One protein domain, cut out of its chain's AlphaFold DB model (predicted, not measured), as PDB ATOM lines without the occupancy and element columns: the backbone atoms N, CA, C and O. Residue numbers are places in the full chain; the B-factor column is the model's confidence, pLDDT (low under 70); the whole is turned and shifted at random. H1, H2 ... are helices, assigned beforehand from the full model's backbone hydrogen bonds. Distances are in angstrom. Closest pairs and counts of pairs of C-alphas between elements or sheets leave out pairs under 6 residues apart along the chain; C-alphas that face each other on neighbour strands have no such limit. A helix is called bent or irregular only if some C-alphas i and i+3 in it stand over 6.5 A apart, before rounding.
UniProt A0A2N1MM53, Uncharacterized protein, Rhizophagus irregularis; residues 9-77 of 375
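AT A GLANCE: This is residues 9 to 77 of the 375 residues of an uncharacterized protein of Rhizophagus irregularis (UniProt A0A2N1MM53). The two long helices H2 and H1 meet near their ends as an L, with H4 packed inside its angle and little H3 beside H4. The printed part has 69 residues with four named helices, H1 to H4 in order, and no named strand: all helix. It is compact, radius of gyration of the C-alphas 11.9 A, spanning 32 by 28 by 19 A.

IN THESE COORDINATES: H2, residues 27 to 44, is 25.3 A long and irregular: C-alphas 28 and 31 are 7.5 A apart. H1, residues 9 to 25, 24.0 A, begins at C-alpha (-20.826, 18.234, 19.987). H4, residues 65 to 75, 15.8 A, ends at C-alpha (-21.399, 8.506, 14.760). H3 is residues 54 to 57.

HOW THE PARTS SIT: H2 and H1 touch only at the corner, closest C-alphas Ala 33 and Phe 24, 5.8 A, at a steep tilt of 66 degrees. The hub H4 only just touches H2, with 3 pairs of C-alphas within 8 A, closest Ala 67 and Leu 40, 6.5 A. H4 touches H1 at Ser 69 and Gln 16, closest C-alphas, 6.5 A. H4 touches H3 at Thr 71 and Asn 54, closest C-alphas, 6.3 A. H1 and H3 are apart. Every O i to N i+4 pair is within hydrogen-bond range in H1 and H4, 12 of 14 in H2; H3 is too short for one.

THE WHOLE: The farthest C-alphas, Thr 28 and Lys 59, are 32.6 A apart. The printed part has no cut and no long link; no printed residue is under 70 in pLDDT.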
ATOM      1  N   LEU A   9     -20.244  19.385  20.670       81.31
ATOM      2  CA  LEU A   9     -20.826  18.234  19.987       81.31
ATOM      3  C   LEU A   9     -21.304  17.177  20.993       81.31
ATOM      4  O   LEU A   9     -22.408  16.657  20.846       81.31
ATOM      5  N   ASP A  10     -20.544  16.959  22.067       83.62
ATOM      6  CA  ASP A  10     -20.900  16.025  23.139       83.62
ATOM      7  C   ASP A  10     -22.148  16.497  23.897       83.62
ATOM      8  O   ASP A  10     -23.055  15.713  24.189       83.62
ATOM      9  N   LEU A  11     -22.261  17.808  24.142       84.25
ATOM     10  CA  LEU A  11     -23.472  18.399  24.719       84.25
ATOM     11  C   LEU A  11     -24.692  18.237  23.803       84.25
ATOM     12  O   LEU A  11     -25.792  17.957  24.292       84.25
ATOM     13  N   LEU A  12     -24.514  18.387  22.487       84.31
ATOM     14  CA  LEU A  12     -25.583  18.160  21.516       84.31
ATOM     15  C   LEU A  12     -26.027  16.696  21.528       84.31
ATOM     16  O   LEU A  12     -27.221  16.445  21.678       84.31
ATOM     17  N   VAL A  13     -25.098  15.742  21.448       86.75
ATOM     18  CA  VAL A  13     -25.390  14.298  21.497       86.75
ATOM     19  C   VAL A  13     -26.130  13.936  22.781       86.75
ATOM     20  O   VAL A  13     -27.170  13.276  22.726       86.75
ATOM     21  N   LYS A  14     -25.667  14.428  23.935       86.31
ATOM     22  CA  LYS A  14     -26.322  14.208  25.232       86.31
ATOM     23  C   LYS A  14     -27.751  14.755  25.250       86.31
ATOM     24  O   LYS A  14     -28.676  14.067  25.676       86.31
ATOM     25  N   SER A  15     -27.948  15.972  24.744       87.38
ATOM     26  CA  SER A  15     -29.268  16.603  24.642       87.38
ATOM     27  C   SER A  15     -30.217  15.824  23.721       87.38
ATOM     28  O   SER A  15     -31.367  15.557  24.086       87.38
ATOM     29  N   GLN A  16     -29.731  15.389  22.552       89.19
ATOM     30  CA  GLN A  16     -30.510  14.575  21.617       89.19
ATOM     31  C   GLN A  16     -30.869  13.215  22.220       89.19
ATOM     32  O   GLN A  16     -32.026  12.805  22.150       89.19
ATOM     33  N   THR A  17     -29.913  12.550  22.869       88.38
ATOM     34  CA  THR A  17     -30.124  11.254  23.531       88.38
ATOM     35  C   THR A  17     -31.212  11.363  24.591       88.38
ATOM     36  O   THR A  17     -32.167  10.595  24.560       88.38
ATOM     37  N   ASN A  18     -31.136  12.368  25.468       88.69
ATOM     38  CA  ASN A  18     -32.148  12.597  26.502       88.69
ATOM     39  C   ASN A  18     -33.535  12.873  25.907       88.69
ATOM     40  O   ASN A  18     -34.536  12.374  26.416       88.69
ATOM     41  N   SER A  19     -33.595  13.636  24.813       88.81
ATOM     42  CA  SER A  19     -34.851  13.953  24.126       88.81
ATOM     43  C   SER A  19     -35.496  12.705  23.515       88.81
ATOM     44  O   SER A  19     -36.703  12.510  23.643       88.81
ATOM     45  N   LEU A  20     -34.701  11.838  22.882       89.25
ATOM     46  CA  LEU A  20     -35.185  10.572  22.328       89.25
ATOM     47  C   LEU A  20     -35.566   9.581  23.433       89.25
ATOM     48  O   LEU A  20     -36.605   8.934  23.330       89.25
ATOM     49  N   LEU A  21     -34.787   9.514  24.514       87.38
ATOM     50  CA  LEU A  21     -35.086   8.672  25.669       87.38
ATOM     51  C   LEU A  21     -36.428   9.066  26.302       87.38
ATOM     52  O   LEU A  21     -37.266   8.205  26.556       87.38
ATOM     53  N   ALA A  22     -36.663  10.368  26.487       88.44
ATOM     54  CA  ALA A  22     -37.939  10.886  26.965       88.44
ATOM     55  C   ALA A  22     -39.079  10.583  25.980       88.44
ATOM     56  O   ALA A  22     -40.145  10.139  26.399       88.44
ATOM     57  N   LEU A  23     -38.858  10.768  24.675       88.25
ATOM     58  CA  LEU A  23     -39.863  10.498  23.646       88.25
ATOM     59  C   LEU A  23     -40.320   9.032  23.641       88.25
ATOM     60  O   LEU A  23     -41.520   8.779  23.573       88.25
ATOM     61  N   PHE A  24     -39.386   8.078  23.688       85.50
ATOM     62  CA  PHE A  24     -39.700   6.653  23.550       85.50
ATOM     63  C   PHE A  24     -40.127   5.980  24.860       85.50
ATOM     64  O   PHE A  24     -40.868   5.003  24.799       85.50
ATOM     65  N   ASN A  25     -39.725   6.507  26.023       85.75
ATOM     66  CA  ASN A  25     -40.046   5.907  27.326       85.75
ATOM     67  C   ASN A  25     -41.164   6.619  28.103       85.75
ATOM     68  O   ASN A  25     -41.534   6.162  29.180       85.75
ATOM     69  N   THR A  26     -41.721   7.720  27.586       88.38
ATOM     70  CA  THR A  26     -42.857   8.401  28.228       88.38
ATOM     71  C   THR A  26     -44.175   7.960  27.600       88.38
ATOM     72  O   THR A  26     -44.441   8.232  26.428       88.38
ATOM     73  N   ASP A  27     -45.055   7.352  28.397       83.88
ATOM     74  CA  ASP A  27     -46.333   6.801  27.923       83.88
ATOM     75  C   ASP A  27     -47.246   7.832  27.252       83.88
ATOM     76  O   ASP A  27     -47.883   7.534  26.241       83.88
ATOM     77  N   THR A  28     -47.274   9.067  27.758       89.31
ATOM     78  CA  THR A  28     -48.078  10.154  27.177       89.31
ATOM     79  C   THR A  28     -47.580  10.589  25.797       89.31
ATOM     80  O   THR A  28     -48.368  11.074  24.987       89.31
ATOM     81  N   LEU A  29     -46.293  10.386  25.499       87.25
ATOM     82  CA  LEU A  29     -45.678  10.711  24.210       87.25
ATOM     83  C   LEU A  29     -45.686   9.530  23.234       87.25
ATOM     84  O   LEU A  29     -45.346   9.706  22.062       87.25
ATOM     85  N   ARG A  30     -46.125   8.343  23.669       83.75
ATOM     86  CA  ARG A  30     -46.148   7.120  22.856       83.75
ATOM     87  C   ARG A  30     -46.815   7.297  21.480       83.75
ATOM     88  O   ARG A  30     -46.226   6.829  20.506       83.75
ATOM     89  N   PRO A  31     -47.964   7.990  21.325       82.94
ATOM     90  CA  PRO A  31     -48.553   8.212  19.999       82.94
ATOM     91  C   PRO A  31     -47.636   9.015  19.063       82.94
ATOM     92  O   PRO A  31     -47.530   8.703  17.880       82.94
ATOM     93  N   ILE A  32     -46.928  10.012  19.604       85.81
ATOM     94  CA  ILE A  32     -45.972  10.840  18.856       85.81
ATOM     95  C   ILE A  32     -44.741  10.008  18.483       85.81
ATOM     96  O   ILE A  32     -44.242  10.112  17.363       85.81
ATOM     97  N   ALA A  33     -44.261   9.164  19.399       84.62
ATOM     98  CA  ALA A  33     -43.149   8.257  19.148       84.62
ATOM     99  C   ALA A  33     -43.470   7.275  18.009       84.62
ATOM    100  O   ALA A  33     -42.692   7.167  17.062       84.62
ATOM    101  N   ILE A  34     -44.647   6.636  18.045       80.94
ATOM    102  CA  ILE A  34     -45.123   5.737  16.981       80.94
ATOM    103  C   ILE A  34     -45.243   6.492  15.654       80.94
ATOM    104  O   ILE A  34     -44.723   6.030  14.644       80.94
ATOM    105  N   GLN A  35     -45.836   7.690  15.652       83.88
ATOM    106  CA  GLN A  35     -45.941   8.502  14.440       83.88
ATOM    107  C   GLN A  35     -44.564   8.834  13.848       83.88
ATOM    108  O   GLN A  35     -44.377   8.771  12.633       83.88
ATOM    109  N   LYS A  36     -43.575   9.175  14.685       86.06
ATOM    110  CA  LYS A  36     -42.207   9.428  14.211       86.06
ATOM    111  C   LYS A  36     -41.535   8.159  13.678       86.06
ATOM    112  O   LYS A  36     -40.798   8.263  12.700       86.06
ATOM    113  N   LEU A  37     -41.806   6.989  14.257       83.75
ATOM    114  CA  LEU A  37     -41.341   5.701  13.725       83.75
ATOM    115  C   LEU A  37     -41.991   5.359  12.382       83.75
ATOM    116  O   LEU A  37     -41.303   4.877  11.485       83.75
ATOM    117  N   ASP A  38     -43.276   5.666  12.202       80.56
ATOM    118  CA  ASP A  38     -43.959   5.497  10.918       80.56
ATOM    119  C   ASP A  38     -43.359   6.404   9.844       80.56
ATOM    120  O   ASP A  38     -43.092   5.956   8.728       80.56
ATOM    121  N   MET A  39     -43.084   7.667  10.181       83.94
ATOM    122  CA  MET A  39     -42.390   8.587   9.277       83.94
ATOM    123  C   MET A  39     -41.004   8.059   8.900       83.94
ATOM    124  O   MET A  39     -40.689   7.978   7.714       83.94
ATOM    125  N   LEU A  40     -40.208   7.637   9.888       85.62
ATOM    126  CA  LEU A  40     -38.874   7.076   9.670       85.62
ATOM    127  C   LEU A  40     -38.922   5.831   8.773       85.62
ATOM    128  O   LEU A  40     -38.151   5.710   7.821       85.62
ATOM    129  N   THR A  41     -39.879   4.943   9.030       84.88
ATOM    130  CA  THR A  41     -40.125   3.741   8.233       84.88
ATOM    131  C   THR A  41     -40.425   4.096   6.779       84.88
ATOM    132  O   THR A  41     -39.901   3.460   5.870       84.88
ATOM    133  N   GLN A  42     -41.262   5.103   6.518       83.12
ATOM    134  CA  GLN A  42     -41.580   5.531   5.150       83.12
ATOM    135  C   GLN A  42     -40.392   6.214   4.455       83.12
ATOM    136  O   GLN A  42     -40.191   6.029   3.248       83.12
ATOM    137  N   GLU A  43     -39.607   6.981   5.215       85.81
ATOM    138  CA  GLU A  43     -38.407   7.678   4.747       85.81
ATOM    139  C   GLU A  43     -37.327   6.692   4.297       85.81
ATOM    140  O   GLU A  43     -36.889   6.746   3.144       85.81
ATOM    141  N   LEU A  44     -36.950   5.759   5.175       84.94
ATOM    142  CA  LEU A  44     -35.903   4.765   4.920       84.94
ATOM    143  C   LEU A  44     -36.413   3.562   4.115       84.94
ATOM    144  O   LEU A  44     -35.622   2.825   3.530       84.94
ATOM    145  N   TRP A  45     -37.735   3.362   4.073       86.88
ATOM    146  CA  TRP A  45     -38.372   2.124   3.619       86.88
ATOM    147  C   TRP A  45     -37.799   0.884   4.329       86.88
ATOM    148  O   TRP A  45     -37.477  -0.125   3.703       86.88
ATOM    149  N   TYR A  46     -37.669   0.997   5.653       85.38
ATOM    150  CA  TYR A  46     -37.084   0.005   6.553       85.38
ATOM    151  C   TYR A  46     -38.012  -0.208   7.754       85.38
ATOM    152  O   TYR A  46     -38.543   0.778   8.265       85.38
ATOM    153  N   PRO A  47     -38.239  -1.447   8.219       80.25
ATOM    154  CA  PRO A  47     -39.097  -1.683   9.369       80.25
ATOM    155  C   PRO A  47     -38.392  -1.280  10.670       80.25
ATOM    156  O   PRO A  47     -37.466  -1.946  11.124       80.25
ATOM    157  N   GLY A  48     -38.849  -0.185  11.279       79.94
ATOM    158  CA  GLY A  48     -38.301   0.313  12.540       79.94
ATOM    159  C   GLY A  48     -36.994   1.089  12.365       79.94
ATOM    160  O   GLY A  48     -36.826   1.841  11.404       79.94
ATOM    161  N   ILE A  49     -36.080   0.946  13.328       83.19
ATOM    162  CA  ILE A  49     -34.787   1.641  13.341       83.19
ATOM    163  C   ILE A  49     -33.722   0.706  12.758       83.19
ATOM    164  O   ILE A  49     -33.445  -0.353  13.317       83.19
ATOM    165  N   SER A  50     -33.126   1.099  11.629       82.38
ATOM    166  CA  SER A  50     -31.973   0.387  11.066       82.38
ATOM    167  C   SER A  50     -30.764   0.498  11.997       82.38
ATOM    168  O   SER A  50     -30.528   1.553  12.584       82.38
ATOM    169  N   ARG A  51     -29.964  -0.570  12.092       78.75
ATOM    170  CA  ARG A  51     -28.668  -0.539  12.798       78.75
ATOM    171  C   ARG A  51     -27.615   0.296  12.070       78.75
ATOM    172  O   ARG A  51     -26.725   0.829  12.717       78.75
ATOM    173  N   ASP A  52     -27.740   0.390  10.751       82.00
ATOM    174  CA  ASP A  52     -26.892   1.188   9.865       82.00
ATOM    175  C   ASP A  52     -27.797   2.207   9.170       82.00
ATOM    176  O   ASP A  52     -28.418   1.920   8.140       82.00
ATOM    177  N   ILE A  53     -28.012   3.359   9.804       82.50
ATOM    178  CA  ILE A  53     -28.855   4.431   9.259       82.50
ATOM    179  C   ILE A  53     -28.087   5.218   8.205       82.50
ATOM    180  O   ILE A  53     -28.685   5.677   7.223       82.50
ATOM    181  N   ASN A  54     -26.768   5.311   8.353       81.81
ATOM    182  CA  ASN A  54     -25.874   5.958   7.401       81.81
ATOM    183  C   ASN A  54     -26.009   5.401   5.974       81.81
ATOM    184  O   ASN A  54     -26.032   6.180   5.015       81.81
ATOM    185  N   LYS A  55     -26.215   4.086   5.813       82.06
ATOM    186  CA  LYS A  55     -26.494   3.442   4.512       82.06
ATOM    187  C   LYS A  55     -27.695   4.035   3.763       82.06
ATOM    188  O   LYS A  55     -27.734   4.021   2.525       82.06
ATOM    189  N   TYR A  56     -28.692   4.534   4.490       79.44
ATOM    190  CA  TYR A  56     -29.973   4.970   3.931       79.44
ATOM    191  C   TYR A  56     -30.119   6.495   3.911       79.44
ATOM    192  O   TYR A  56     -30.699   7.037   2.967       79.44
ATOM    193  N   ILE A  57     -29.560   7.198   4.901       78.75
ATOM    194  CA  ILE A  57     -29.770   8.640   5.094       78.75
ATOM    195  C   ILE A  57     -29.275   9.476   3.911       78.75
ATOM    196  O   ILE A  57     -29.956  10.410   3.490       78.75
ATOM    197  N   GLY A  58     -28.145   9.093   3.303       74.62
ATOM    198  CA  GLY A  58     -27.567   9.796   2.153       74.62
ATOM    199  C   GLY A  58     -28.443   9.760   0.895       74.62
ATOM    200  O   GLY A  58     -28.199  10.503  -0.051       74.62
ATOM    201  N   LYS A  59     -29.480   8.913   0.876       75.19
ATOM    202  CA  LYS A  59     -30.431   8.771  -0.237       75.19
ATOM    203  C   LYS A  59     -31.695   9.618  -0.042       75.19
ATOM    204  O   LYS A  59     -32.545   9.651  -0.934       75.19
ATOM    205  N   ILE A  60     -31.839  10.286   1.105       76.81
ATOM    206  CA  ILE A  60     -33.012  11.087   1.461       76.81
ATOM    207  C   ILE A  60     -32.704  12.571   1.251       76.81
ATOM    208  O   ILE A  60     -31.746  13.103   1.799       76.81
ATOM    209  N   SER A  61     -33.554  13.266   0.491       76.94
ATOM    210  CA  SER A  61     -33.396  14.703   0.224       76.94
ATOM    211  C   SER A  61     -33.637  15.576   1.458       76.94
ATOM    212  O   SER A  61     -32.978  16.592   1.645       76.94
ATOM    213  N   THR A  62     -34.608  15.198   2.291       82.62
ATOM    214  CA  THR A  62     -35.052  15.970   3.460       82.62
ATOM    215  C   THR A  62     -35.294  15.030   4.644       82.62
ATOM    216  O   THR A  62     -36.440  14.655   4.889       82.62
ATOM    217  N   PRO A  63     -34.236  14.593   5.352       85.62
ATOM    218  CA  PRO A  63     -34.392  13.653   6.456       85.62
ATOM    219  C   PRO A  63     -35.140  14.292   7.628       85.62
ATOM    220  O   PRO A  63     -34.908  15.465   7.956       85.62
ATOM    221  N   SER A  64     -36.022  13.522   8.271       88.38
ATOM    222  CA  SER A  64     -36.720  13.969   9.478       88.38
ATOM    223  C   SER A  64     -35.758  14.281  10.620       88.38
ATOM    224  O   SER A  64     -34.600  13.862  10.642       88.38
ATOM    225  N   TYR A  65     -36.269  14.998  11.621       88.94
ATOM    226  CA  TYR A  65     -35.551  15.207  12.876       88.94
ATOM    227  C   TYR A  65     -35.087  13.880  13.495       88.94
ATOM    228  O   TYR A  65     -33.921  13.767  13.842       88.94
ATOM    229  N   LEU A  66     -35.958  12.862  13.553       89.12
ATOM    230  CA  LEU A  66     -35.596  11.560  14.120       89.12
ATOM    231  C   LEU A  66     -34.466  10.900  13.320       89.12
ATOM    232  O   LEU A  66     -33.499  10.442  13.918       89.12
ATOM    233  N   ALA A  67     -34.542  10.910  11.987       88.56
ATOM    234  CA  ALA A  67     -33.490  10.361  11.136       88.56
ATOM    235  C   ALA A  67     -32.142  11.076  11.354       88.56
ATOM    236  O   ALA A  67     -31.124  10.420  11.547       88.56
ATOM    237  N   LYS A  68     -32.142  12.416  11.422       88.50
ATOM    238  CA  LYS A  68     -30.942  13.221  11.718       88.50
ATOM    239  C   LYS A  68     -30.370  12.929  13.104       88.50
ATOM    240  O   LYS A  68     -29.156  12.787  13.239       88.50
ATOM    241  N   SER A  69     -31.223  12.846  14.125       89.19
ATOM    242  CA  SER A  69     -30.795  12.532  15.488       89.19
ATOM    243  C   SER A  69     -30.185  11.134  15.559       89.19
ATOM    244  O   SER A  69     -29.141  10.970  16.173       89.19
ATOM    245  N   LEU A  70     -30.774  10.146  14.881       89.06
ATOM    246  CA  LEU A  70     -30.232   8.789  14.829       89.06
ATOM    247  C   LEU A  70     -28.883   8.721  14.100       89.06
ATOM    248  O   LEU A  70     -27.968   8.077  14.599       89.06
ATOM    249  N   THR A  71     -28.721   9.435  12.981       87.94
ATOM    250  CA  THR A  71     -27.425   9.565  12.290       87.94
ATOM    251  C   THR A  71     -26.347  10.146  13.205       87.94
ATOM    252  O   THR A  71     -25.219   9.659  13.215       87.94
ATOM    253  N   LEU A  72     -26.688  11.170  13.996       87.50
ATOM    254  CA  LEU A  72     -25.761  11.754  14.967       87.50
ATOM    255  C   LEU A  72     -25.371  10.743  16.057       87.50
ATOM    256  O   LEU A  72     -24.203  10.668  16.416       87.50
ATOM    257  N   LEU A  73     -26.323   9.958  16.571       87.25
ATOM    258  CA  LEU A  73     -26.042   8.922  17.572       87.25
ATOM    259  C   LEU A  73     -25.157   7.796  17.022       87.25
ATOM    260  O   LEU A  73     -24.248   7.337  17.713       87.25
ATOM    261  N   GLU A  74     -25.370   7.397  15.769       85.88
ATOM    262  CA  GLU A  74     -24.589   6.345  15.112       85.88
ATOM    263  C   GLU A  74     -23.105   6.727  14.966       85.88
ATOM    264  O   GLU A  74     -22.233   5.875  15.130       85.88
ATOM    265  N   GLN A  75     -22.789   8.014  14.762       83.94
ATOM    266  CA  GLN A  75     -21.399   8.506  14.760       83.94
ATOM    267  C   GLN A  75     -20.666   8.230  16.083       83.94
ATOM    268  O   GLN A  75     -19.445   8.091  16.090       83.94
ATOM    269  N   TYR A  76     -21.414   8.117  17.183       85.69
ATOM    270  CA  TYR A  76     -20.916   7.809  18.522       85.69
ATOM    271  C   TYR A  76     -21.114   6.335  18.907       85.69
ATOM    272  O   TYR A  76     -20.895   5.981  20.062       85.69
ATOM    273  N   GLN A  77     -21.522   5.473  17.965       83.81
ATOM    274  CA  GLN A  77     -21.848   4.059  18.216       83.81
ATOM    275  C   GLN A  77     -22.947   3.874  19.281       83.81
ATOM    276  O   GLN A  77     -23.001   2.862  19.979       83.81
TER     277      GLN A  77